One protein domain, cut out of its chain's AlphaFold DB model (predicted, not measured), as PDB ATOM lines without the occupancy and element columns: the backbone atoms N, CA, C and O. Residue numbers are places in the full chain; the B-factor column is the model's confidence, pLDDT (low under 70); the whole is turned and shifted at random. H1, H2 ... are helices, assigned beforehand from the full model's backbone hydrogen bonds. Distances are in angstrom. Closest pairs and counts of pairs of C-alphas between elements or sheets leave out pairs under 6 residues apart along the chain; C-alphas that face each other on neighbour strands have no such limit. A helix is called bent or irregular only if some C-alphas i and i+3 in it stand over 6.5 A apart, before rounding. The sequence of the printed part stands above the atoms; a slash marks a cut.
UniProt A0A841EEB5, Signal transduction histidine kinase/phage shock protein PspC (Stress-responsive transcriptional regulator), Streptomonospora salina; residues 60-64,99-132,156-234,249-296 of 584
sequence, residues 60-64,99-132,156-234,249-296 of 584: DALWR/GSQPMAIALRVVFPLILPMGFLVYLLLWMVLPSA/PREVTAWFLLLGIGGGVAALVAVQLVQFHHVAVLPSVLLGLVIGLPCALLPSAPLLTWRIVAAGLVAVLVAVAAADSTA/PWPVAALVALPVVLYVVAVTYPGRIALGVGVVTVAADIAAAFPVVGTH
ATOM      1  N   ASP A  60      33.651 -43.225  58.515       73.25
ATOM      2  CA  ASP A  60      32.382 -43.025  57.816       73.25
ATOM      3  C   ASP A  60      32.496 -43.335  56.317       73.25
ATOM      4  O   ASP A  60      31.569 -43.895  55.737       73.25
ATOM      5  N   ALA A  61      33.605 -42.980  55.662       71.75
ATOM      6  CA  ALA A  61      33.814 -43.277  54.245       71.75
ATOM      7  C   ALA A  61      33.991 -44.785  53.978       71.75
ATOM      8  O   ALA A  61      33.456 -45.299  52.995       71.75
ATOM      9  N   LEU A  62      34.702 -45.494  54.862       73.94
ATOM     10  CA  LEU A  62      34.973 -46.931  54.746       73.94
ATOM     11  C   LEU A  62      33.750 -47.801  55.060       73.94
ATOM     12  O   LEU A  62      33.499 -48.786  54.365       73.94
ATOM     13  N   TRP A  63      32.978 -47.451  56.089       74.94
ATOM     14  CA  TRP A  63      31.931 -48.323  56.633       74.94
ATOM     15  C   TRP A  63      30.503 -47.922  56.261       74.94
ATOM     16  O   TRP A  63      29.559 -48.645  56.582       74.94
ATOM     17  N   ARG A  64      30.307 -46.811  55.540       73.12
ATOM     18  CA  ARG A  64      28.970 -46.415  55.082       73.12
ATOM     19  C   ARG A  64      28.400 -47.423  54.080       73.12
ATOM     20  O   ARG A  64      29.055 -47.818  53.115       73.12
ATOM     21  N   GLY A  99      56.951 -36.304  26.126       42.78
ATOM     22  CA  GLY A  99      57.916 -37.066  26.927       42.78
ATOM     23  C   GLY A  99      57.790 -38.574  26.711       42.78
ATOM     24  O   GLY A  99      56.793 -39.164  27.108       42.78
ATOM     25  N   SER A 100      58.828 -39.194  26.146       44.06
ATOM     26  CA  SER A 100      59.001 -40.635  25.864       44.06
ATOM     27  C   SER A 100      58.313 -41.185  24.591       44.06
ATOM     28  O   SER A 100      57.093 -41.273  24.461       44.06
ATOM     29  N   GLN A 101      59.149 -41.614  23.636       49.44
ATOM     30  CA  GLN A 101      58.779 -42.254  22.363       49.44
ATOM     31  C   GLN A 101      57.880 -43.516  22.486       49.44
ATOM     32  O   GLN A 101      57.026 -43.688  21.616       49.44
ATOM     33  N   PRO A 102      57.962 -44.377  23.529       44.84
ATOM     34  CA  PRO A 102      57.087 -45.556  23.619       44.84
ATOM     35  C   PRO A 102      55.645 -45.236  24.063       44.84
ATOM     36  O   PRO A 102      54.705 -45.883  23.600       44.84
ATOM     37  N   MET A 103      55.428 -44.202  24.887       39.34
ATOM     38  CA  MET A 103      54.084 -43.814  25.350       39.34
ATOM     39  C   MET A 103      53.242 -43.195  24.218       39.34
ATOM     40  O   MET A 103      52.022 -43.365  24.163       39.34
ATOM     41  N   ALA A 104      53.903 -42.543  23.256       45.94
ATOM     42  CA  ALA A 104      53.262 -41.960  22.082       45.94
ATOM     43  C   ALA A 104      52.665 -43.011  21.128       45.94
ATOM     44  O   ALA A 104      51.668 -42.719  20.473       45.94
ATOM     45  N   ILE A 105      53.230 -44.223  21.049       49.25
ATOM     46  CA  ILE A 105      52.764 -45.282  20.134       49.25
ATOM     47  C   ILE A 105      51.519 -45.977  20.699       49.25
ATOM     48  O   ILE A 105      50.518 -46.100  19.994       49.25
ATOM     49  N   ALA A 106      51.522 -46.342  21.986       45.31
ATOM     50  CA  ALA A 106      50.352 -46.933  22.642       45.31
ATOM     51  C   ALA A 106      49.144 -45.977  22.633       45.31
ATOM     52  O   ALA A 106      48.021 -46.382  22.329       45.31
ATOM     53  N   LEU A 107      49.383 -44.681  22.871       45.28
ATOM     54  CA  LEU A 107      48.338 -43.657  22.836       45.28
ATOM     55  C   LEU A 107      47.891 -43.306  21.402       45.28
ATOM     56  O   LEU A 107      46.731 -42.967  21.201       45.28
ATOM     57  N   ARG A 108      48.759 -43.413  20.384       47.91
ATOM     58  CA  ARG A 108      48.378 -43.167  18.978       47.91
ATOM     59  C   ARG A 108      47.643 -44.327  18.316       47.91
ATOM     60  O   ARG A 108      46.880 -44.064  17.398       47.91
ATOM     61  N   VAL A 109      47.871 -45.570  18.737       50.84
ATOM     62  CA  VAL A 109      47.305 -46.758  18.069       50.84
ATOM     63  C   VAL A 109      46.039 -47.265  18.765       50.84
ATOM     64  O   VAL A 109      45.074 -47.621  18.096       50.84
ATOM     65  N   VAL A 110      45.994 -47.250  20.102       49.22
ATOM     66  CA  VAL A 110      44.881 -47.855  20.862       49.22
ATOM     67  C   VAL A 110      43.756 -46.852  21.151       49.22
ATOM     68  O   VAL A 110      42.573 -47.192  21.096       49.22
ATOM     69  N   PHE A 111      44.102 -45.585  21.391       45.28
ATOM     70  CA  PHE A 111      43.137 -44.516  21.670       45.28
ATOM     71  C   PHE A 111      42.149 -44.232  20.515       45.28
ATOM     72  O   PHE A 111      40.960 -44.073  20.800       45.28
ATOM     73  N   PRO A 112      42.552 -44.229  19.223       51.41
ATOM     74  CA  PRO A 112      41.605 -44.064  18.122       51.41
ATOM     75  C   PRO A 112      40.815 -45.333  17.778       51.41
ATOM     76  O   PRO A 112      39.943 -45.241  16.927       51.41
ATOM     77  N   LEU A 113      41.066 -46.490  18.408       51.44
ATOM     78  CA  LEU A 113      40.320 -47.732  18.138       51.44
ATOM     79  C   LEU A 113      39.154 -47.949  19.123       51.44
ATOM     80  O   LEU A 113      38.080 -48.402  18.736       51.44
ATOM     81  N   ILE A 114      39.338 -47.574  20.393       52.16
ATOM     82  CA  ILE A 114      38.352 -47.802  21.469       52.16
ATOM     83  C   ILE A 114      37.239 -46.742  21.459       52.16
ATOM     84  O   ILE A 114      36.063 -47.057  21.653       52.16
ATOM     85  N   LEU A 115      37.592 -45.481  21.187       49.72
ATOM     86  CA  LEU A 115      36.642 -44.368  21.144       49.72
ATOM     87  C   LEU A 115      35.568 -44.511  20.039       49.72
ATOM     88  O   LEU A 115      34.389 -44.316  20.350       49.72
ATOM     89  N   PRO A 116      35.896 -44.886  18.780       50.34
ATOM     90  CA  PRO A 116      34.886 -45.060  17.743       50.34
ATOM     91  C   PRO A 116      34.059 -46.327  17.930       50.34
ATOM     92  O   PRO A 116      32.927 -46.334  17.479       50.34
ATOM     93  N   MET A 117      34.546 -47.373  18.608       52.56
ATOM     94  CA  MET A 117      33.740 -48.579  18.843       52.56
ATOM     95  C   MET A 117      32.620 -48.309  19.859       52.56
ATOM     96  O   MET A 117      31.470 -48.670  19.622       52.56
ATOM     97  N   GLY A 118      32.924 -47.578  20.940       53.28
ATOM     98  CA  GLY A 118      31.909 -47.081  21.875       53.28
ATOM     99  C   GLY A 118      30.954 -46.072  21.229       53.28
ATOM    100  O   GLY A 118      29.756 -46.095  21.501       53.28
ATOM    101  N   PHE A 119      31.462 -45.234  20.318       51.16
ATOM    102  CA  PHE A 119      30.651 -44.305  19.527       51.16
ATOM    103  C   PHE A 119      29.762 -45.016  18.491       51.16
ATOM    104  O   PHE A 119      28.617 -44.623  18.312       51.16
ATOM    105  N   LEU A 120      30.244 -46.079  17.844       52.69
ATOM    106  CA  LEU A 120      29.503 -46.876  16.865       52.69
ATOM    107  C   LEU A 120      28.368 -47.636  17.551       52.69
ATOM    108  O   LEU A 120      27.240 -47.581  17.080       52.69
ATOM    109  N   VAL A 121      28.643 -48.265  18.700       55.69
ATOM    110  CA  VAL A 121      27.622 -48.906  19.546       55.69
ATOM    111  C   VAL A 121      26.606 -47.875  20.041       55.69
ATOM    112  O   VAL A 121      25.408 -48.137  20.008       55.69
ATOM    113  N   TYR A 122      27.059 -46.681  20.431       54.03
ATOM    114  CA  TYR A 122      26.190 -45.557  20.790       54.03
ATOM    115  C   TYR A 122      25.277 -45.124  19.632       54.03
ATOM    116  O   TYR A 122      24.084 -44.918  19.849       54.03
ATOM    117  N   LEU A 123      25.805 -45.024  18.410       52.94
ATOM    118  CA  LEU A 123      25.060 -44.607  17.218       52.94
ATOM    119  C   LEU A 123      24.044 -45.678  16.794       52.94
ATOM    120  O   LEU A 123      22.901 -45.345  16.495       52.94
ATOM    121  N   LEU A 124      24.423 -46.958  16.873       57.00
ATOM    122  CA  LEU A 124      23.550 -48.105  16.600       57.00
ATOM    123  C   LEU A 124      22.404 -48.201  17.620       57.00
ATOM    124  O   LEU A 124      21.254 -48.384  17.235       57.00
ATOM    125  N   LEU A 125      22.688 -48.010  18.913       52.25
ATOM    126  CA  LEU A 125      21.668 -48.061  19.965       52.25
ATOM    127  C   LEU A 125      20.731 -46.843  19.917       52.25
ATOM    128  O   LEU A 125      19.528 -46.983  20.124       52.25
ATOM    129  N   TRP A 126      21.263 -45.653  19.613       52.31
ATOM    130  CA  TRP A 126      20.475 -44.430  19.432       52.31
ATOM    131  C   TRP A 126      19.515 -44.516  18.239       52.31
ATOM    132  O   TRP A 126      18.445 -43.922  18.283       52.31
ATOM    133  N   MET A 127      19.881 -45.271  17.198       57.56
ATOM    134  CA  MET A 127      19.061 -45.464  16.000       57.56
ATOM    135  C   MET A 127      17.965 -46.531  16.182       57.56
ATOM    136  O   MET A 127      16.968 -46.502  15.470       57.56
ATOM    137  N   VAL A 128      18.139 -47.456  17.135       59.81
ATOM    138  CA  VAL A 128      17.196 -48.558  17.418       59.81
ATOM    139  C   VAL A 128      16.196 -48.209  18.531       59.81
ATOM    140  O   VAL A 128      15.097 -48.757  18.560       59.81
ATOM    141  N   LEU A 129      16.545 -47.305  19.454       49.78
ATOM    142  CA  LEU A 129      15.669 -46.926  20.568       49.78
ATOM    143  C   LEU A 129      14.655 -45.839  20.144       49.78
ATOM    144  O   LEU A 129      15.077 -44.778  19.681       49.78
ATOM    145  N   PRO A 130      13.337 -46.056  20.344       46.50
ATOM    146  CA  PRO A 130      12.299 -45.102  19.958       46.50
ATOM    147  C   PRO A 130      12.449 -43.764  20.690       46.50
ATOM    148  O   PRO A 130      12.941 -43.681  21.824       46.50
ATOM    149  N   SER A 131      12.056 -42.689  20.011       46.38
ATOM    150  CA  SER A 131      12.240 -41.334  20.510       46.38
ATOM    151  C   SER A 131      11.119 -40.973  21.486       46.38
ATOM    152  O   SER A 131      10.008 -41.481  21.402       46.38
ATOM    153  N   ALA A 132      11.372 -40.045  22.410       46.41
ATOM    154  CA  ALA A 132      10.346 -39.565  23.344       46.41
ATOM    155  C   ALA A 132       9.138 -38.881  22.657       46.41
ATOM    156  O   ALA A 132       8.199 -38.515  23.349       46.41
ATOM    157  N   PRO A 156      14.471 -44.145  27.614       56.34
ATOM    158  CA  PRO A 156      15.481 -44.766  26.745       56.34
ATOM    159  C   PRO A 156      16.882 -44.146  26.907       56.34
ATOM    160  O   PRO A 156      17.893 -44.789  26.618       56.34
ATOM    161  N   ARG A 157      16.953 -42.920  27.448       56.97
ATOM    162  CA  ARG A 157      18.177 -42.197  27.830       56.97
ATOM    163  C   ARG A 157      18.930 -42.803  29.018       56.97
ATOM    164  O   ARG A 157      20.151 -42.693  29.079       56.97
ATOM    165  N   GLU A 158      18.229 -43.421  29.963       60.44
ATOM    166  CA  GLU A 158      18.858 -44.068  31.119       60.44
ATOM    167  C   GLU A 158      19.513 -45.383  30.697       60.44
ATOM    168  O   GLU A 158      20.659 -45.642  31.054       60.44
ATOM    169  N   VAL A 159      18.842 -46.151  29.835       64.50
ATOM    170  CA  VAL A 159      19.372 -47.393  29.254       64.50
ATOM    171  C   VAL A 159      20.621 -47.115  28.408       64.50
ATOM    172  O   VAL A 159      21.653 -47.757  28.601       64.50
ATOM    173  N   THR A 160      20.585 -46.098  27.538       66.00
ATOM    174  CA  THR A 160      21.758 -45.691  26.731       66.00
ATOM    175  C   THR A 160      22.944 -45.250  27.590       66.00
ATOM    176  O   THR A 160      24.089 -45.545  27.246       66.00
ATOM    177  N   ALA A 161      22.702 -44.573  28.717       68.62
ATOM    178  CA  ALA A 161      23.767 -44.152  29.623       68.62
ATOM    179  C   ALA A 161      24.481 -45.347  30.281       68.62
ATOM    180  O   ALA A 161      25.707 -45.330  30.397       68.62
ATOM    181  N   TRP A 162      23.748 -46.400  30.656       71.00
ATOM    182  CA  TRP A 162      24.336 -47.620  31.219       71.00
ATOM    183  C   TRP A 162      25.230 -48.355  30.219       71.00
ATOM    184  O   TRP A 162      26.357 -48.706  30.565       71.00
ATOM    185  N   PHE A 163      24.781 -48.527  28.971       74.38
ATOM    186  CA  PHE A 163      25.593 -49.165  27.929       74.38
ATOM    187  C   PHE A 163      26.859 -48.369  27.604       74.38
ATOM    188  O   PHE A 163      27.932 -48.953  27.458       74.38
ATOM    189  N   LEU A 164      26.763 -47.038  27.552       77.44
ATOM    190  CA  LEU A 164      27.920 -46.176  27.328       77.44
ATOM    191  C   LEU A 164      28.936 -46.283  28.474       77.44
ATOM    192  O   LEU A 164      30.134 -46.409  28.225       77.44
ATOM    193  N   LEU A 165      28.478 -46.291  29.728       80.50
ATOM    194  CA  LEU A 165      29.357 -46.453  30.890       80.50
ATOM    195  C   LEU A 165      29.978 -47.850  30.968       80.50
ATOM    196  O   LEU A 165      31.137 -47.972  31.363       80.50
ATOM    197  N   LEU A 166      29.246 -48.887  30.560       82.56
ATOM    198  CA  LEU A 166      29.760 -50.251  30.460       82.56
ATOM    199  C   LEU A 166      30.820 -50.358  29.356       82.56
ATOM    200  O   LEU A 166      31.866 -50.958  29.581       82.56
ATOM    201  N   GLY A 167      30.610 -49.702  28.210       79.69
ATOM    202  CA  GLY A 167      31.603 -49.599  27.138       79.69
ATOM    203  C   GLY A 167      32.874 -48.864  27.572       79.69
ATOM    204  O   GLY A 167      33.978 -49.358  27.347       79.69
ATOM    205  N   ILE A 168      32.738 -47.726  28.263       82.00
ATOM    206  CA  ILE A 168      33.881 -46.994  28.841       82.00
ATOM    207  C   ILE A 168      34.606 -47.864  29.876       82.00
ATOM    208  O   ILE A 168      35.831 -47.965  29.834       82.00
ATOM    209  N   GLY A 169      33.866 -48.522  30.773       84.56
ATOM    210  CA  GLY A 169      34.425 -49.427  31.774       84.56
ATOM    211  C   GLY A 169      35.178 -50.605  31.150       84.56
ATOM    212  O   GLY A 169      36.290 -50.912  31.572       84.56
ATOM    213  N   GLY A 170      34.629 -51.209  30.094       85.19
ATOM    214  CA  GLY A 170      35.292 -52.254  29.312       85.19
ATOM    215  C   GLY A 170      36.565 -51.759  28.619       85.19
ATOM    216  O   GLY A 170      37.590 -52.437  28.657       85.19
ATOM    217  N   GLY A 171      36.543 -50.545  28.059       82.56
ATOM    218  CA  GLY A 171      37.725 -49.906  27.475       82.56
ATOM    219  C   GLY A 171      38.833 -49.650  28.503       82.56
ATOM    220  O   GLY A 171      39.995 -49.961  28.247       82.56
ATOM    221  N   VAL A 172      38.477 -49.148  29.693       86.00
ATOM    222  CA  VAL A 172      39.413 -48.990  30.821       86.00
ATOM    223  C   VAL A 172      39.988 -50.347  31.231       86.00
ATOM    224  O   VAL A 172      41.202 -50.463  31.377       86.00
ATOM    225  N   ALA A 173      39.148 -51.380  31.352       88.88
ATOM    226  CA  ALA A 173      39.587 -52.727  31.708       88.88
ATOM    227  C   ALA A 173      40.601 -53.301  30.708       88.88
ATOM    228  O   ALA A 173      41.645 -53.812  31.113       88.88
ATOM    229  N   ALA A 174      40.326 -53.168  29.408       86.62
ATOM    230  CA  ALA A 174      41.217 -53.634  28.353       86.62
ATOM    231  C   ALA A 174      42.562 -52.894  28.371       86.62
ATOM    232  O   ALA A 174      43.611 -53.528  28.297       86.62
ATOM    233  N   LEU A 175      42.550 -51.565  28.527       87.12
ATOM    234  CA  LEU A 175      43.772 -50.758  28.597       87.12
ATOM    235  C   LEU A 175      44.641 -51.117  29.806       87.12
ATOM    236  O   LEU A 175      45.858 -51.221  29.667       87.12
ATOM    237  N   VAL A 176      44.026 -51.331  30.973       88.19
ATOM    238  CA  VAL A 176      44.736 -51.797  32.173       88.19
ATOM    239  C   VAL A 176      45.389 -53.153  31.910       88.19
ATOM    240  O   VAL A 176      46.585 -53.302  32.147       88.19
ATOM    241  N   ALA A 177      44.638 -54.121  31.375       88.19
ATOM    242  CA  ALA A 177      45.156 -55.459  31.099       88.19
ATOM    243  C   ALA A 177      46.318 -55.432  30.092       88.19
ATOM    244  O   ALA A 177      47.353 -56.052  30.330       88.19
ATOM    245  N   VAL A 178      46.180 -54.670  29.000       87.25
ATOM    246  CA  VAL A 178      47.243 -54.493  27.999       87.25
ATOM    247  C   VAL A 178      48.483 -53.878  28.635       87.25
ATOM    248  O   VAL A 178      49.584 -54.361  28.386       87.25
ATOM    249  N   GLN A 179      48.330 -52.852  29.476       85.12
ATOM    250  CA  GLN A 179      49.478 -52.219  30.115       85.12
ATOM    251  C   GLN A 179      50.223 -53.185  31.049       85.12
ATOM    252  O   GLN A 179      51.450 -53.244  31.005       85.12
ATOM    253  N   LEU A 180      49.496 -53.965  31.855       86.56
ATOM    254  CA  LEU A 180      50.085 -54.939  32.781       86.56
ATOM    255  C   LEU A 180      50.866 -56.041  32.055       86.56
ATOM    256  O   LEU A 180      51.973 -56.376  32.470       86.56
ATOM    257  N   VAL A 181      50.333 -56.551  30.941       86.12
ATOM    258  CA  VAL A 181      51.015 -57.571  30.130       86.12
ATOM    259  C   VAL A 181      52.238 -56.992  29.416       86.12
ATOM    260  O   VAL A 181      53.306 -57.597  29.432       86.12
ATOM    261  N   GLN A 182      52.087 -55.831  28.771       84.50
ATOM    262  CA  GLN A 182      53.108 -55.282  27.872       84.50
ATOM    263  C   GLN A 182      54.261 -54.601  28.612       84.50
ATOM    264  O   GLN A 182      55.401 -54.701  28.169       84.50
ATOM    265  N   PHE A 183      53.976 -53.899  29.712       81.69
ATOM    266  CA  PHE A 183      54.965 -53.056  30.393       81.69
ATOM    267  C   PHE A 183      55.398 -53.583  31.759       81.69
ATOM    268  O   PHE A 183      56.479 -53.225  32.214       81.69
ATOM    269  N   HIS A 184      54.582 -54.419  32.406       81.19
ATOM    270  CA  HIS A 184      54.891 -54.983  33.725       81.19
ATOM    271  C   HIS A 184      55.075 -56.505  33.702       81.19
ATOM    272  O   HIS A 184      55.244 -57.113  34.752       81.19
ATOM    273  N   HIS A 185      55.022 -57.125  32.515       83.88
ATOM    274  CA  HIS A 185      55.210 -58.566  32.304       83.88
ATOM    275  C   HIS A 185      54.344 -59.463  33.207       83.88
ATOM    276  O   HIS A 185      54.678 -60.618  33.469       83.88
ATOM    277  N   VAL A 186      53.198 -58.950  33.661       86.00
ATOM    278  CA  VAL A 186      52.237 -59.717  34.451       86.00
ATOM    279  C   VAL A 186      51.543 -60.716  33.526       86.00
ATOM    280  O   VAL A 186      51.196 -60.395  32.386       86.00
ATOM    281  N   ALA A 187      51.308 -61.941  34.003       90.94
ATOM    282  CA  ALA A 187      50.629 -62.964  33.211       90.94
ATOM    283  C   ALA A 187      49.257 -62.477  32.690       90.94
ATOM    284  O   ALA A 187      48.576 -61.652  33.309       90.94
ATOM    285  N   VAL A 188      48.828 -63.009  31.542       90.19
ATOM    286  CA  VAL A 188      47.622 -62.538  30.835       90.19
ATOM    287  C   VAL A 188      46.366 -62.671  31.697       90.19
ATOM    288  O   VAL A 188      45.598 -61.719  31.823       90.19
ATOM    289  N   LEU A 189      46.171 -63.829  32.333       92.06
ATOM    290  CA  LEU A 189      44.985 -64.109  33.144       92.06
ATOM    291  C   LEU A 189      44.812 -63.130  34.329       92.06
ATOM    292  O   LEU A 189      43.756 -62.496  34.401       92.06
ATOM    293  N   PRO A 190      45.807 -62.918  35.219       91.88
ATOM    294  CA  PRO A 190      45.679 -61.921  36.284       91.88
ATOM    295  C   PRO A 190      45.550 -60.488  35.750       91.88
ATOM    296  O   PRO A 190      44.802 -59.701  36.324       91.88
ATOM    297  N   SER A 191      46.189 -60.154  34.623       88.50
ATOM    298  CA  SER A 191      46.062 -58.826  34.003       88.50
ATOM    299  C   SER A 191      44.633 -58.525  33.544       88.50
ATOM    300  O   SER A 191      44.123 -57.430  33.784       88.50
ATOM    301  N   VAL A 192      43.957 -59.500  32.926       90.75
ATOM    302  CA  VAL A 192      42.550 -59.370  32.510       90.75
ATOM    303  C   VAL A 192      41.633 -59.235  33.724       90.75
ATOM    304  O   VAL A 192      40.783 -58.346  33.743       90.75
ATOM    305  N   LEU A 193      41.823 -60.058  34.760       93.94
ATOM    306  CA  LEU A 193      41.021 -59.987  35.985       93.94
ATOM    307  C   LEU A 193      41.164 -58.626  36.684       93.94
ATOM    308  O   LEU A 193      40.158 -58.006  37.025       93.94
ATOM    309  N   LEU A 194      42.392 -58.123  36.840       91.88
ATOM    310  CA  LEU A 194      42.660 -56.808  37.433       91.88
ATOM    311  C   LEU A 194      42.082 -55.666  36.589       91.88
ATOM    312  O   LEU A 194      41.493 -54.730  37.135       91.88
ATOM    313  N   GLY A 195      42.181 -55.770  35.262       88.56
ATOM    314  CA  GLY A 195      41.528 -54.845  34.342       88.56
ATOM    315  C   GLY A 195      40.018 -54.789  34.563       88.56
ATOM    316  O   GLY A 195      39.465 -53.704  34.748       88.56
ATOM    317  N   LEU A 196      39.347 -55.942  34.621       91.69
ATOM    318  CA  LEU A 196      37.903 -56.021  34.862       91.69
ATOM    319  C   LEU A 196      37.506 -55.437  36.226       91.69
ATOM    320  O   LEU A 196      36.522 -54.699  36.297       91.69
ATOM    321  N   VAL A 197      38.285 -55.703  37.279       93.25
ATOM    322  CA  VAL A 197      38.059 -55.153  38.628       93.25
ATOM    323  C   VAL A 197      38.164 -53.625  38.645       93.25
ATOM    324  O   VAL A 197      37.404 -52.980  39.357       93.25
ATOM    325  N   ILE A 198      39.051 -53.017  37.856       89.56
ATOM    326  CA  ILE A 198      39.190 -51.551  37.801       89.56
ATOM    327  C   ILE A 198      38.148 -50.919  36.860       89.56
ATOM    328  O   ILE A 198      37.581 -49.869  37.165       89.56
ATOM    329  N   GLY A 199      37.875 -51.544  35.716       86.25
ATOM    330  CA  GLY A 199      37.047 -50.965  34.660       86.25
ATOM    331  C   GLY A 199      35.540 -51.148  34.851       86.25
ATOM    332  O   GLY A 199      34.793 -50.169  34.786       86.25
ATOM    333  N   LEU A 200      35.064 -52.370  35.122       88.12
ATOM    334  CA  LEU A 200      33.622 -52.664  35.199       88.12
ATOM    335  C   LEU A 200      32.869 -51.860  36.274       88.12
ATOM    336  O   LEU A 200      31.757 -51.405  35.989       88.12
ATOM    337  N   PRO A 201      33.427 -51.597  37.475       90.56
ATOM    338  CA  PRO A 201      32.733 -50.800  38.487       90.56
ATOM    339  C   PRO A 201      32.454 -49.357  38.065       90.56
ATOM    340  O   PRO A 201      31.619 -48.706  38.697       90.56
ATOM    341  N   CYS A 202      33.096 -48.843  37.008       84.12
ATOM    342  CA  CYS A 202      32.763 -47.535  36.444       84.12
ATOM    343  C   CYS A 202      31.322 -47.489  35.910       84.12
ATOM    344  O   CYS A 202      30.695 -46.432  35.963       84.12
ATOM    345  N   ALA A 203      30.752 -48.629  35.494       84.19
ATOM    346  CA  ALA A 203      29.333 -48.723  35.163       84.19
ATOM    347  C   ALA A 203      28.455 -48.406  36.382       84.19
ATOM    348  O   ALA A 203      27.468 -47.696  36.254       84.19
ATOM    349  N   LEU A 204      28.861 -48.835  37.582       85.69
ATOM    350  CA  LEU A 204      28.149 -48.592  38.842       85.69
ATOM    351  C   LEU A 204      28.330 -47.167  39.385       85.69
ATOM    352  O   LEU A 204      27.755 -46.831  40.416       85.69
ATOM    353  N   LEU A 205      29.083 -46.292  38.718       83.25
ATOM    354  CA  LEU A 205      29.351 -44.936  39.200       83.25
ATOM    355  C   LEU A 205      28.088 -44.055  39.398       83.25
ATOM    356  O   LEU A 205      28.009 -43.362  40.417       83.25
ATOM    357  N   PRO A 206      27.055 -44.104  38.527       79.81
ATOM    358  CA  PRO A 206      25.762 -43.444  38.750       79.81
ATOM    359  C   PRO A 206      24.893 -44.169  39.776       79.81
ATOM    360  O   PRO A 206      23.844 -43.655  40.147       79.81
ATOM    361  N   SER A 207      25.289 -45.383  40.156       80.94
ATOM    362  CA  SER A 207      24.747 -46.375  41.088       80.94
ATOM    363  C   SER A 207      25.101 -46.269  42.568       80.94
ATOM    364  O   SER A 207      24.279 -46.121  43.471       80.94
ATOM    365  N   ALA A 208      26.401 -46.359  42.790       86.25
ATOM    366  CA  ALA A 208      27.034 -46.565  44.072       86.25
ATOM    367  C   ALA A 208      28.477 -46.035  43.981       86.25
ATOM    368  O   ALA A 208      29.422 -46.822  43.932       86.25
ATOM    369  N   PRO A 209      28.683 -44.700  43.977       87.88
ATOM    370  CA  PRO A 209      30.000 -44.115  43.723       87.88
ATOM    371  C   PRO A 209      31.056 -44.542  44.747       87.88
ATOM    372  O   PRO A 209      32.218 -44.731  44.401       87.88
ATOM    373  N   LEU A 210      30.652 -44.727  46.011       88.31
ATOM    374  CA  LEU A 210      31.545 -45.227  47.060       88.31
ATOM    375  C   LEU A 210      31.937 -46.687  46.840       88.31
ATOM    376  O   LEU A 210      33.075 -47.050  47.111       88.31
ATOM    377  N   LEU A 211      31.018 -47.523  46.350       89.81
ATOM    378  CA  LEU A 211      31.320 -48.919  46.039       89.81
ATOM    379  C   LEU A 211      32.276 -48.997  44.845       89.81
ATOM    380  O   LEU A 211      33.281 -49.694  44.929       89.81
ATOM    381  N   THR A 212      32.025 -48.208  43.794       90.38
ATOM    382  CA  THR A 212      32.953 -48.049  42.667       90.38
ATOM    383  C   THR A 212      34.342 -47.638  43.148       90.38
ATOM    384  O   THR A 212      35.316 -48.298  42.803       90.38
ATOM    385  N   TRP A 213      34.449 -46.609  43.998       92.75
ATOM    386  CA  TRP A 213      35.733 -46.185  44.563       92.75
ATOM    387  C   TRP A 213      36.433 -47.300  45.350       92.75
ATOM    388  O   TRP A 213      37.618 -47.531  45.128       92.75
ATOM    389  N   ARG A 214      35.719 -48.028  46.219       92.06
ATOM    390  CA  ARG A 214      36.295 -49.128  47.017       92.06
ATOM    391  C   ARG A 214      36.856 -50.242  46.138       92.06
ATOM    392  O   ARG A 214      37.958 -50.711  46.400       92.06
ATOM    393  N   ILE A 215      36.112 -50.648  45.107       91.56
ATOM    394  CA  ILE A 215      36.545 -51.719  44.200       91.56
ATOM    395  C   ILE A 215      37.745 -51.256  43.366       91.56
ATOM    396  O   ILE A 215      38.732 -51.979  43.279       91.56
ATOM    397  N   VAL A 216      37.705 -50.035  42.823       89.94
ATOM    398  CA  VAL A 216      38.820 -49.462  42.049       89.94
ATOM    399  C   VAL A 216      40.075 -49.320  42.915       89.94
ATOM    400  O   VAL A 216      41.156 -49.703  42.479       89.94
ATOM    401  N   ALA A 217      39.948 -48.829  44.150       89.00
ATOM    402  CA  ALA A 217      41.066 -48.699  45.082       89.00
ATOM    403  C   ALA A 217      41.662 -50.066  45.463       89.00
ATOM    404  O   ALA A 217      42.879 -50.228  45.444       89.00
ATOM    405  N   ALA A 218      40.823 -51.068  45.748       89.56
ATOM    406  CA  ALA A 218      41.285 -52.430  46.020       89.56
ATOM    407  C   ALA A 218      41.977 -53.061  44.798       89.56
ATOM    408  O   ALA A 218      43.020 -53.693  44.940       89.56
ATOM    409  N   GLY A 219      41.435 -52.842  43.595       89.38
ATOM    410  CA  GLY A 219      42.043 -53.278  42.338       89.38
ATOM    411  C   GLY A 219      43.413 -52.646  42.101       89.38
ATOM    412  O   GLY A 219      44.345 -53.344  41.719       89.38
ATOM    413  N   LEU A 220      43.566 -51.352  42.395       87.19
ATOM    414  CA  LEU A 220      44.850 -50.649  42.320       87.19
ATOM    415  C   LEU A 220      45.890 -51.215  43.296       87.19
ATOM    416  O   LEU A 220      47.040 -51.406  42.911       87.19
ATOM    417  N   VAL A 221      45.493 -51.553  44.527       86.12
ATOM    418  CA  VAL A 221      46.386 -52.235  45.482       86.12
ATOM    419  C   VAL A 221      46.780 -53.625  44.971       86.12
ATOM    420  O   VAL A 221      47.949 -53.995  45.036       86.12
ATOM    421  N   ALA A 222      45.837 -54.385  44.410       88.69
ATOM    422  CA  ALA A 222      46.119 -55.700  43.839       88.69
ATOM    423  C   ALA A 222      47.044 -55.625  42.607       88.69
ATOM    424  O   ALA A 222      47.886 -56.502  42.427       88.69
ATOM    425  N   VAL A 223      46.943 -54.558  41.803       87.06
ATOM    426  CA  VAL A 223      47.890 -54.267  40.716       87.06
ATOM    427  C   VAL A 223      49.306 -54.093  41.257       87.06
ATOM    428  O   VAL A 223      50.212 -54.736  40.740       87.06
ATOM    429  N   LEU A 224      49.505 -53.301  42.316       82.25
ATOM    430  CA  LEU A 224      50.836 -53.120  42.908       82.25
ATOM    431  C   LEU A 224      51.448 -54.443  43.369       82.25
ATOM    432  O   LEU A 224      52.617 -54.703  43.105       82.25
ATOM    433  N   VAL A 225      50.653 -55.289  44.031       84.88
ATOM    434  CA  VAL A 225      51.102 -56.611  44.487       84.88
ATOM    435  C   VAL A 225      51.476 -57.499  43.297       84.88
ATOM    436  O   VAL A 225      52.500 -58.175  43.343       84.88
ATOM    437  N   ALA A 226      50.682 -57.481  42.223       85.56
ATOM    438  CA  ALA A 226      50.956 -58.264  41.020       85.56
ATOM    439  C   ALA A 226      52.229 -57.800  40.293       85.56
ATOM    440  O   ALA A 226      53.007 -58.642  39.848       85.56
ATOM    441  N   VAL A 227      52.457 -56.486  40.206       82.75
ATOM    442  CA  VAL A 227      53.677 -55.905  39.623       82.75
ATOM    443  C   VAL A 227      54.899 -56.276  40.470       82.75
ATOM    444  O   VAL A 227      55.845 -56.849  39.943       82.75
ATOM    445  N   ALA A 228      54.837 -56.080  41.792       80.06
ATOM    446  CA  ALA A 228      55.930 -56.430  42.701       80.06
ATOM    447  C   ALA A 228      56.284 -57.930  42.657       80.06
ATOM    448  O   ALA A 228      57.457 -58.307  42.683       80.06
ATOM    449  N   ALA A 229      55.271 -58.800  42.560       82.56
ATOM    450  CA  ALA A 229      55.475 -60.235  42.410       82.56
ATOM    451  C   ALA A 229      56.151 -60.575  41.072       82.56
ATOM    452  O   ALA A 229      57.099 -61.361  41.058       82.56
ATOM    453  N   ALA A 230      55.718 -59.957  39.968       79.56
ATOM    454  CA  ALA A 230      56.327 -60.155  38.653       79.56
ATOM    455  C   ALA A 230      57.811 -59.738  38.643       79.56
ATOM    456  O   ALA A 230      58.663 -60.512  38.194       79.56
ATOM    457  N   ASP A 231      58.148 -58.591  39.237       74.06
ATOM    458  CA  ASP A 231      59.533 -58.112  39.338       74.06
ATOM    459  C   ASP A 231      60.421 -59.043  40.180       74.06
ATOM    460  O   ASP A 231      61.573 -59.321  39.826       74.06
ATOM    461  N   SER A 232      59.880 -59.588  41.277       73.31
ATOM    462  CA  SER A 232      60.604 -60.538  42.131       73.31
ATOM    463  C   SER A 232      60.946 -61.846  41.406       73.31
ATOM    464  O   SER A 232      62.013 -62.412  41.629       73.31
ATOM    465  N   THR A 233      60.088 -62.292  40.480       68.69
ATOM    466  CA  THR A 233      60.336 -63.485  39.652       68.69
ATOM    467  C   THR A 233      61.273 -63.229  38.472       68.69
ATOM    468  O   THR A 233      61.960 -64.149  38.033       68.69
ATOM    469  N   ALA A 234      61.340 -61.990  37.973       65.56
ATOM    470  CA  ALA A 234      62.257 -61.591  36.902       65.56
ATOM    471  C   ALA A 234      63.709 -61.415  37.391       65.56
ATOM    472  O   ALA A 234      64.651 -61.453  36.596       65.56
ATOM    473  N   PRO A 249      54.165 -47.270  37.752       68.38
ATOM    474  CA  PRO A 249      53.516 -48.492  38.254       68.38
ATOM    475  C   PRO A 249      51.992 -48.490  38.100       68.38
ATOM    476  O   PRO A 249      51.351 -49.538  38.157       68.38
ATOM    477  N   TRP A 250      51.389 -47.312  37.920       75.88
ATOM    478  CA  TRP A 250      49.942 -47.198  37.806       75.88
ATOM    479  C   TRP A 250      49.465 -47.283  36.351       75.88
ATOM    480  O   TRP A 250      49.970 -46.578  35.472       75.88
ATOM    481  N   PRO A 251      48.408 -48.055  36.066       80.69
ATOM    482  CA  PRO A 251      47.792 -48.034  34.753       80.69
ATOM    483  C   PRO A 251      47.333 -46.621  34.352       80.69
ATOM    484  O   PRO A 251      46.593 -45.975  35.096       80.69
ATOM    485  N   VAL A 252      47.708 -46.137  33.162       79.81
ATOM    486  CA  VAL A 252      47.343 -44.792  32.664       79.81
ATOM    487  C   VAL A 252      45.823 -44.633  32.613       79.81
ATOM    488  O   VAL A 252      45.281 -43.592  32.976       79.81
ATOM    489  N   ALA A 253      45.114 -45.698  32.231       77.25
ATOM    490  CA  ALA A 253      43.656 -45.721  32.234       77.25
ATOM    491  C   ALA A 253      43.065 -45.534  33.645       77.25
ATOM    492  O   ALA A 253      42.044 -44.864  33.797       77.25
ATOM    493  N   ALA A 254      43.727 -46.049  34.686       79.38
ATOM    494  CA  ALA A 254      43.302 -45.844  36.067       79.38
ATOM    495  C   ALA A 254      43.591 -44.415  36.559       79.38
ATOM    496  O   ALA A 254      42.776 -43.854  37.291       79.38
ATOM    497  N   LEU A 255      44.680 -43.789  36.090       77.12
ATOM    498  CA  LEU A 255      44.995 -42.377  36.358       77.12
ATOM    499  C   LEU A 255      43.917 -41.428  35.805       77.12
ATOM    500  O   LEU A 255      43.672 -40.371  36.377       77.12
ATOM    501  N   VAL A 256      43.252 -41.809  34.711       79.31
ATOM    502  CA  VAL A 256      42.133 -41.047  34.133       79.31
ATOM    503  C   VAL A 256      40.807 -41.382  34.825       79.31
ATOM    504  O   VAL A 256      40.010 -40.483  35.097       79.31
ATOM    505  N   ALA A 257      40.561 -42.657  35.142       81.69
ATOM    506  CA  ALA A 257      39.306 -43.098  35.750       81.69
ATOM    507  C   ALA A 257      39.144 -42.620  37.205       81.69
ATOM    508  O   ALA A 257      38.065 -42.167  37.592       81.69
ATOM    509  N   LEU A 258      40.207 -42.671  38.013       85.00
ATOM    510  CA  LEU A 258      40.145 -42.359  39.444       85.00
ATOM    511  C   LEU A 258      39.709 -40.905  39.736       85.00
ATOM    512  O   LEU A 258      38.803 -40.733  40.552       85.00
ATOM    513  N   PRO A 259      40.230 -39.857  39.061       85.81
ATOM    514  CA  PRO A 259      39.711 -38.494  39.181       85.81
ATOM    515  C   PRO A 259      38.209 -38.379  38.907       85.81
ATOM    516  O   PRO A 259      37.501 -37.677  39.627       85.81
ATOM    517  N   VAL A 260      37.691 -39.091  37.903       86.19
ATOM    518  CA  VAL A 260      36.252 -39.083  37.594       86.19
ATOM    519  C   VAL A 260      35.462 -39.690  38.753       86.19
ATOM    520  O   VAL A 260      34.467 -39.110  39.191       86.19
ATOM    521  N   VAL A 261      35.933 -40.810  39.307       87.88
ATOM    522  CA  VAL A 261      35.313 -41.448  40.477       87.88
ATOM    523  C   VAL A 261      35.327 -40.511  41.692       87.88
ATOM    524  O   VAL A 261      34.284 -40.302  42.316       87.88
ATOM    525  N   LEU A 262      36.470 -39.886  41.994       89.06
ATOM    526  CA  LEU A 262      36.620 -38.933  43.102       89.06
ATOM    527  C   LEU A 262      35.714 -37.707  42.938       89.06
ATOM    528  O   LEU A 262      35.064 -37.288  43.898       89.06
ATOM    529  N   TYR A 263      35.619 -37.159  41.725       86.12
ATOM    530  CA  TYR A 263      34.723 -36.047  41.417       86.12
ATOM    531  C   TYR A 263      33.260 -36.417  41.683       86.12
ATOM    532  O   TYR A 263      32.544 -35.679  42.366       86.12
ATOM    533  N   VAL A 264      32.812 -37.577  41.191       85.69
ATOM    534  CA  VAL A 264      31.433 -38.035  41.402       85.69
ATOM    535  C   VAL A 264      31.157 -38.249  42.889       85.69
ATOM    536  O   VAL A 264      30.111 -37.812  43.377       85.69
ATOM    537  N   VAL A 265      32.089 -38.836  43.643       87.69
ATOM    538  CA  VAL A 265      31.968 -38.958  45.104       87.69
ATOM    539  C   VAL A 265      31.850 -37.578  45.765       87.69
ATOM    540  O   VAL A 265      30.941 -37.372  46.571       87.69
ATOM    541  N   ALA A 266      32.697 -36.615  45.393       88.81
ATOM    542  CA  ALA A 266      32.707 -35.269  45.970       88.81
ATOM    543  C   ALA A 266      31.428 -34.464  45.696       88.81
ATOM    544  O   ALA A 266      31.003 -33.668  46.537       88.81
ATOM    545  N   VAL A 267      30.797 -34.679  44.539       85.69
ATOM    546  CA  VAL A 267      29.526 -34.033  44.181       85.69
ATOM    547  C   VAL A 267      28.327 -34.732  44.831       85.69
ATOM    548  O   VAL A 267      27.337 -34.067  45.144       85.69
ATOM    549  N   THR A 268      28.410 -36.047  45.061       83.69
ATOM    550  CA  THR A 268      27.296 -36.858  45.586       83.69
ATOM    551  C   THR A 268      27.218 -36.843  47.112       83.69
ATOM    552  O   THR A 268      26.129 -36.768  47.677       83.69
ATOM    553  N   TYR A 269      28.356 -36.924  47.801       86.56
ATOM    554  CA  TYR A 269      28.406 -37.149  49.246       86.56
ATOM    555  C   TYR A 269      28.763 -35.883  50.042       86.56
ATOM    556  O   TYR A 269      29.335 -34.930  49.508       86.56
ATOM    557  N   PRO A 270      28.414 -35.822  51.345       85.81
ATOM    558  CA  PRO A 270      28.829 -34.735  52.221       85.81
ATOM    559  C   PRO A 270      30.352 -34.582  52.278       85.81
ATOM    560  O   PRO A 270      31.089 -35.562  52.207       85.81
ATOM    561  N   GLY A 271      30.813 -33.343  52.488       85.00
ATOM    562  CA  GLY A 271      32.237 -32.983  52.449       85.00
ATOM    563  C   GLY A 271      33.124 -33.815  53.377       85.00
ATOM    564  O   GLY A 271      34.249 -34.113  53.007       85.00
ATOM    565  N   ARG A 272      32.598 -34.279  54.521       87.44
ATOM    566  CA  ARG A 272      33.314 -35.204  55.415       87.44
ATOM    567  C   ARG A 272      33.658 -36.537  54.740       87.44
ATOM    568  O   ARG A 272      34.781 -36.996  54.847       87.44
ATOM    569  N   ILE A 273      32.735 -37.122  53.980       87.38
ATOM    570  CA  ILE A 273      32.971 -38.400  53.292       87.38
ATOM    571  C   ILE A 273      33.941 -38.194  52.133       87.38
ATOM    572  O   ILE A 273      34.860 -38.985  51.966       87.38
ATOM    573  N   ALA A 274      33.771 -37.114  51.366       88.06
ATOM    574  CA  ALA A 274      34.695 -36.766  50.290       88.06
ATOM    575  C   ALA A 274      36.125 -36.537  50.818       88.06
ATOM    576  O   ALA A 274      37.084 -36.997  50.205       88.06
ATOM    577  N   LEU A 275      36.259 -35.891  51.984       88.50
ATOM    578  CA  LEU A 275      37.533 -35.730  52.681       88.50
ATOM    579  C   LEU A 275      38.109 -37.083  53.108       88.50
ATOM    580  O   LEU A 275      39.271 -37.346  52.830       88.50
ATOM    581  N   GLY A 276      37.306 -37.952  53.732       88.50
ATOM    582  CA  GLY A 276      37.738 -39.295  54.130       88.50
ATOM    583  C   GLY A 276      38.231 -40.128  52.943       88.50
ATOM    584  O   GLY A 276      39.314 -40.700  53.001       88.50
ATOM    585  N   VAL A 277      37.486 -40.119  51.835       89.31
ATOM    586  CA  VAL A 277      37.874 -40.759  50.568       89.31
ATOM    587  C   VAL A 277      39.185 -40.185  50.028       89.31
ATOM    588  O   VAL A 277      40.059 -40.948  49.617       89.31
ATOM    589  N   GLY A 278      39.356 -38.863  50.064       88.31
ATOM    590  CA  GLY A 278      40.599 -38.206  49.660       88.31
ATOM    591  C   GLY A 278      41.793 -38.604  50.517       88.31
ATOM    592  O   GLY A 278      42.818 -38.998  49.974       88.31
ATOM    593  N   VAL A 279      41.640 -38.571  51.843       88.81
ATOM    594  CA  VAL A 279      42.688 -38.965  52.797       88.81
ATOM    595  C   VAL A 279      43.097 -40.416  52.582       88.81
ATOM    596  O   VAL A 279      44.287 -40.690  52.501       88.81
ATOM    597  N   VAL A 280      42.140 -41.338  52.430       88.94
ATOM    598  CA  VAL A 280      42.448 -42.754  52.168       88.94
ATOM    599  C   VAL A 280      43.134 -42.932  50.816       88.94
ATOM    600  O   VAL A 280      44.092 -43.688  50.725       88.94
ATOM    601  N   THR A 281      42.684 -42.224  49.777       87.94
ATOM    602  CA  THR A 281      43.284 -42.319  48.436       87.94
ATOM    603  C   THR A 281      44.725 -41.803  48.432       87.94
ATOM    604  O   THR A 281      45.604 -42.467  47.896       87.94
ATOM    605  N   VAL A 282      44.987 -40.662  49.078       85.75
ATOM    606  CA  VAL A 282      46.337 -40.087  49.211       85.75
ATOM    607  C   VAL A 282      47.223 -40.951  50.109       85.75
ATOM    608  O   VAL A 282      48.372 -41.202  49.772       85.75
ATOM    609  N   ALA A 283      46.701 -41.457  51.229       84.25
ATOM    610  CA  ALA A 283      47.452 -42.352  52.106       84.25
ATOM    611  C   ALA A 283      47.821 -43.665  51.399       84.25
ATOM    612  O   ALA A 283      48.936 -44.145  51.571       84.25
ATOM    613  N   ALA A 284      46.916 -44.219  50.586       80.88
ATOM    614  CA  ALA A 284      47.185 -45.403  49.776       80.88
ATOM    615  C   ALA A 284      48.248 -45.136  48.699       80.88
ATOM    616  O   ALA A 284      49.129 -45.968  48.511       80.88
ATOM    617  N   ASP A 285      48.206 -43.973  48.042       78.38
ATOM    618  CA  ASP A 285      49.225 -43.556  47.069       78.38
ATOM    619  C   ASP A 285      50.610 -43.400  47.725       78.38
ATOM    620  O   ASP A 285      51.592 -43.970  47.256       78.38
ATOM    621  N   ILE A 286      50.686 -42.726  48.879       77.31
ATOM    622  CA  ILE A 286      51.935 -42.568  49.647       77.31
ATOM    623  C   ILE A 286      52.462 -43.926  50.136       77.31
ATOM    624  O   ILE A 286      53.659 -44.200  50.032       77.31
ATOM    625  N   ALA A 287      51.585 -44.790  50.657       75.06
ATOM    626  CA  ALA A 287      51.956 -46.122  51.131       75.06
ATOM    627  C   ALA A 287      52.429 -47.041  49.994       75.06
ATOM    628  O   ALA A 287      53.264 -47.908  50.229       75.06
ATOM    629  N   ALA A 288      51.930 -46.847  48.772       68.75
ATOM    630  CA  ALA A 288      52.397 -47.545  47.577       68.75
ATOM    631  C   ALA A 288      53.751 -47.018  47.075       68.75
ATOM    632  O   ALA A 288      54.604 -47.797  46.648       68.75
ATOM    633  N   ALA A 289      53.958 -45.701  47.153       65.44
ATOM    634  CA  ALA A 289      55.157 -45.013  46.681       65.44
ATOM    635  C   ALA A 289      56.430 -45.380  47.469       65.44
ATOM    636  O   ALA A 289      57.517 -45.457  46.896       65.44
ATOM    637  N   PHE A 290      56.310 -45.604  48.782       64.00
ATOM    638  CA  PHE A 290      57.461 -45.724  49.690       64.00
ATOM    639  C   PHE A 290      58.217 -47.073  49.633       64.00
ATOM    640  O   PHE A 290      59.446 -47.042  49.601       64.00
ATOM    641  N   PRO A 291      57.555 -48.250  49.621       57.00
ATOM    642  CA  PRO A 291      58.238 -49.543  49.731       57.00
ATOM    643  C   PRO A 291      58.411 -50.302  48.406       57.00
ATOM    644  O   PRO A 291      59.264 -51.181  48.341       57.00
ATOM    645  N   VAL A 292      57.600 -50.023  47.377       54.56
ATOM    646  CA  VAL A 292      57.449 -50.937  46.224       54.56
ATOM    647  C   VAL A 292      58.189 -50.468  44.967       54.56
ATOM    648  O   VAL A 292      58.684 -51.305  44.225       54.56
ATOM    649  N   VAL A 293      58.281 -49.155  44.711       53.91
ATOM    650  CA  VAL A 293      58.692 -48.651  43.376       53.91
ATOM    651  C   VAL A 293      59.827 -47.618  43.420       53.91
ATOM    652  O   VAL A 293      60.372 -47.250  42.385       53.91
ATOM    653  N   GLY A 294      60.221 -47.121  44.599       54.75
ATOM    654  CA  GLY A 294      61.252 -46.075  44.684       54.75
ATOM    655  C   GLY A 294      60.879 -44.810  43.894       54.75
ATOM    656  O   GLY A 294      61.744 -44.133  43.341       54.75
ATOM    657  N   THR A 295      59.578 -44.509  43.794       56.28
ATOM    658  CA  THR A 295      59.051 -43.393  42.995       56.28
ATOM    659  C   THR A 295      59.675 -42.063  43.404       56.28
ATOM    660  O   THR A 295      59.799 -41.760  44.593       56.28
ATOM    661  N   HIS A 296      60.006 -41.223  42.420       60.38
ATOM    662  CA  HIS A 296      60.493 -39.874  42.684       60.38
ATOM    663  C   HIS A 296      59.459 -39.072  43.500       60.38
ATOM    664  O   HIS A 296      58.286 -39.035  43.117       60.38
TER     665      HIS A 296
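AT A GLANCE: This is residues 60 to 64, 99 to 132, 156 to 234 and 249 to 296 of the 584 residues of the protein "Signal transduction histidine kinase/phage shock protein PspC (Stress-responsive transcriptional regulator)" of Streptomonospora salina (UniProt A0A841EEB5). Five helices pack as an up-and-down bundle: H4, H5 and H6 lie side by side in one layer, and H7 packs on one side of that layer with H8 beside it. H3 packs on H4 at one edge, preceded by H2, which touches no helix, while the very short H1 touches H8 near the opposite edge. The printed part has 166 residues with eight named helices, H1 to H8 in order along the chain, and no named strand; it is all helix. The whole is compact, with a radius of gyration of the C-alphas of 17.3 A, and its C-alphas span 56 by 41 by 30 A.

HOW THE PARTS SIT: H1, residues 60 to 63, touches H8, residues 271 to 289, with C-alphas 61 and 273 closest at 5.0 A. H2, residues 101 to 109, and H3, residues 111 to 128, meet only through their link. H3 touches H4, residues 156 to 183, at a shallow tilt of 20 degrees, opposite ways; the closest C-alphas, of Gly 118 and Gly 167, are 5.8 A apart. H4 and H5, residues 188 to 202, form a helical hairpin, with the C-alphas of Ala 173 and Gly 195 closest at 3.9 A. H5 and H6, residues 209 to 234, form another at a shallow tilt of 18 degrees; the closest C-alphas, 198 and 216, are 4.7 A apart. H7, residues 252 to 268, is the hub, touching H4, H6 and H8 and only just touching H5, with 3 pairs of C-alphas within 8 A. H7 and H8 are a third helical hairpin, with C-alphas 266 and 274 closest at 5.0 A. Every O i to N i+4 pair is within hydrogen-bond range in H4, H6 and H8, but 3 of 5 in H2, 11 of 14 in H3, 9 of 11 in H5 and 11 of 13 in H7; H1 is too short for such a pair.

IN THESE COORDINATES: H1 begins at C-alpha 60, (32.382, -43.025, 57.816). From first to last C-alpha H3 measures 26.6 A, H4 40.5 A, H5 21.8 A, H6 37.3 A, H7 25.1 A and H8 26.5 A. H4 begins at C-alpha 156, (15.481, -44.766, 26.745), and H8 ends at C-alpha 289, (55.157, -45.013, 46.681). H5 is irregular, only just: C-alphas 198 and 201 are 6.54 A apart.

THE WHOLE: The two C-alphas farthest apart, of Ala 132 and Ala 234, are 58.0 A apart. Residues 65 to 98, 133 to 155 and 235 to 248 are not printed, with C-alpha gaps of 41.4 A, 8.1 A and 15.8 A. Of the links printed whole, none is long. The mean pLDDT of the printed part is 75.1, and 52 residues are under 70, among them 99 to 132 and 288 to 296.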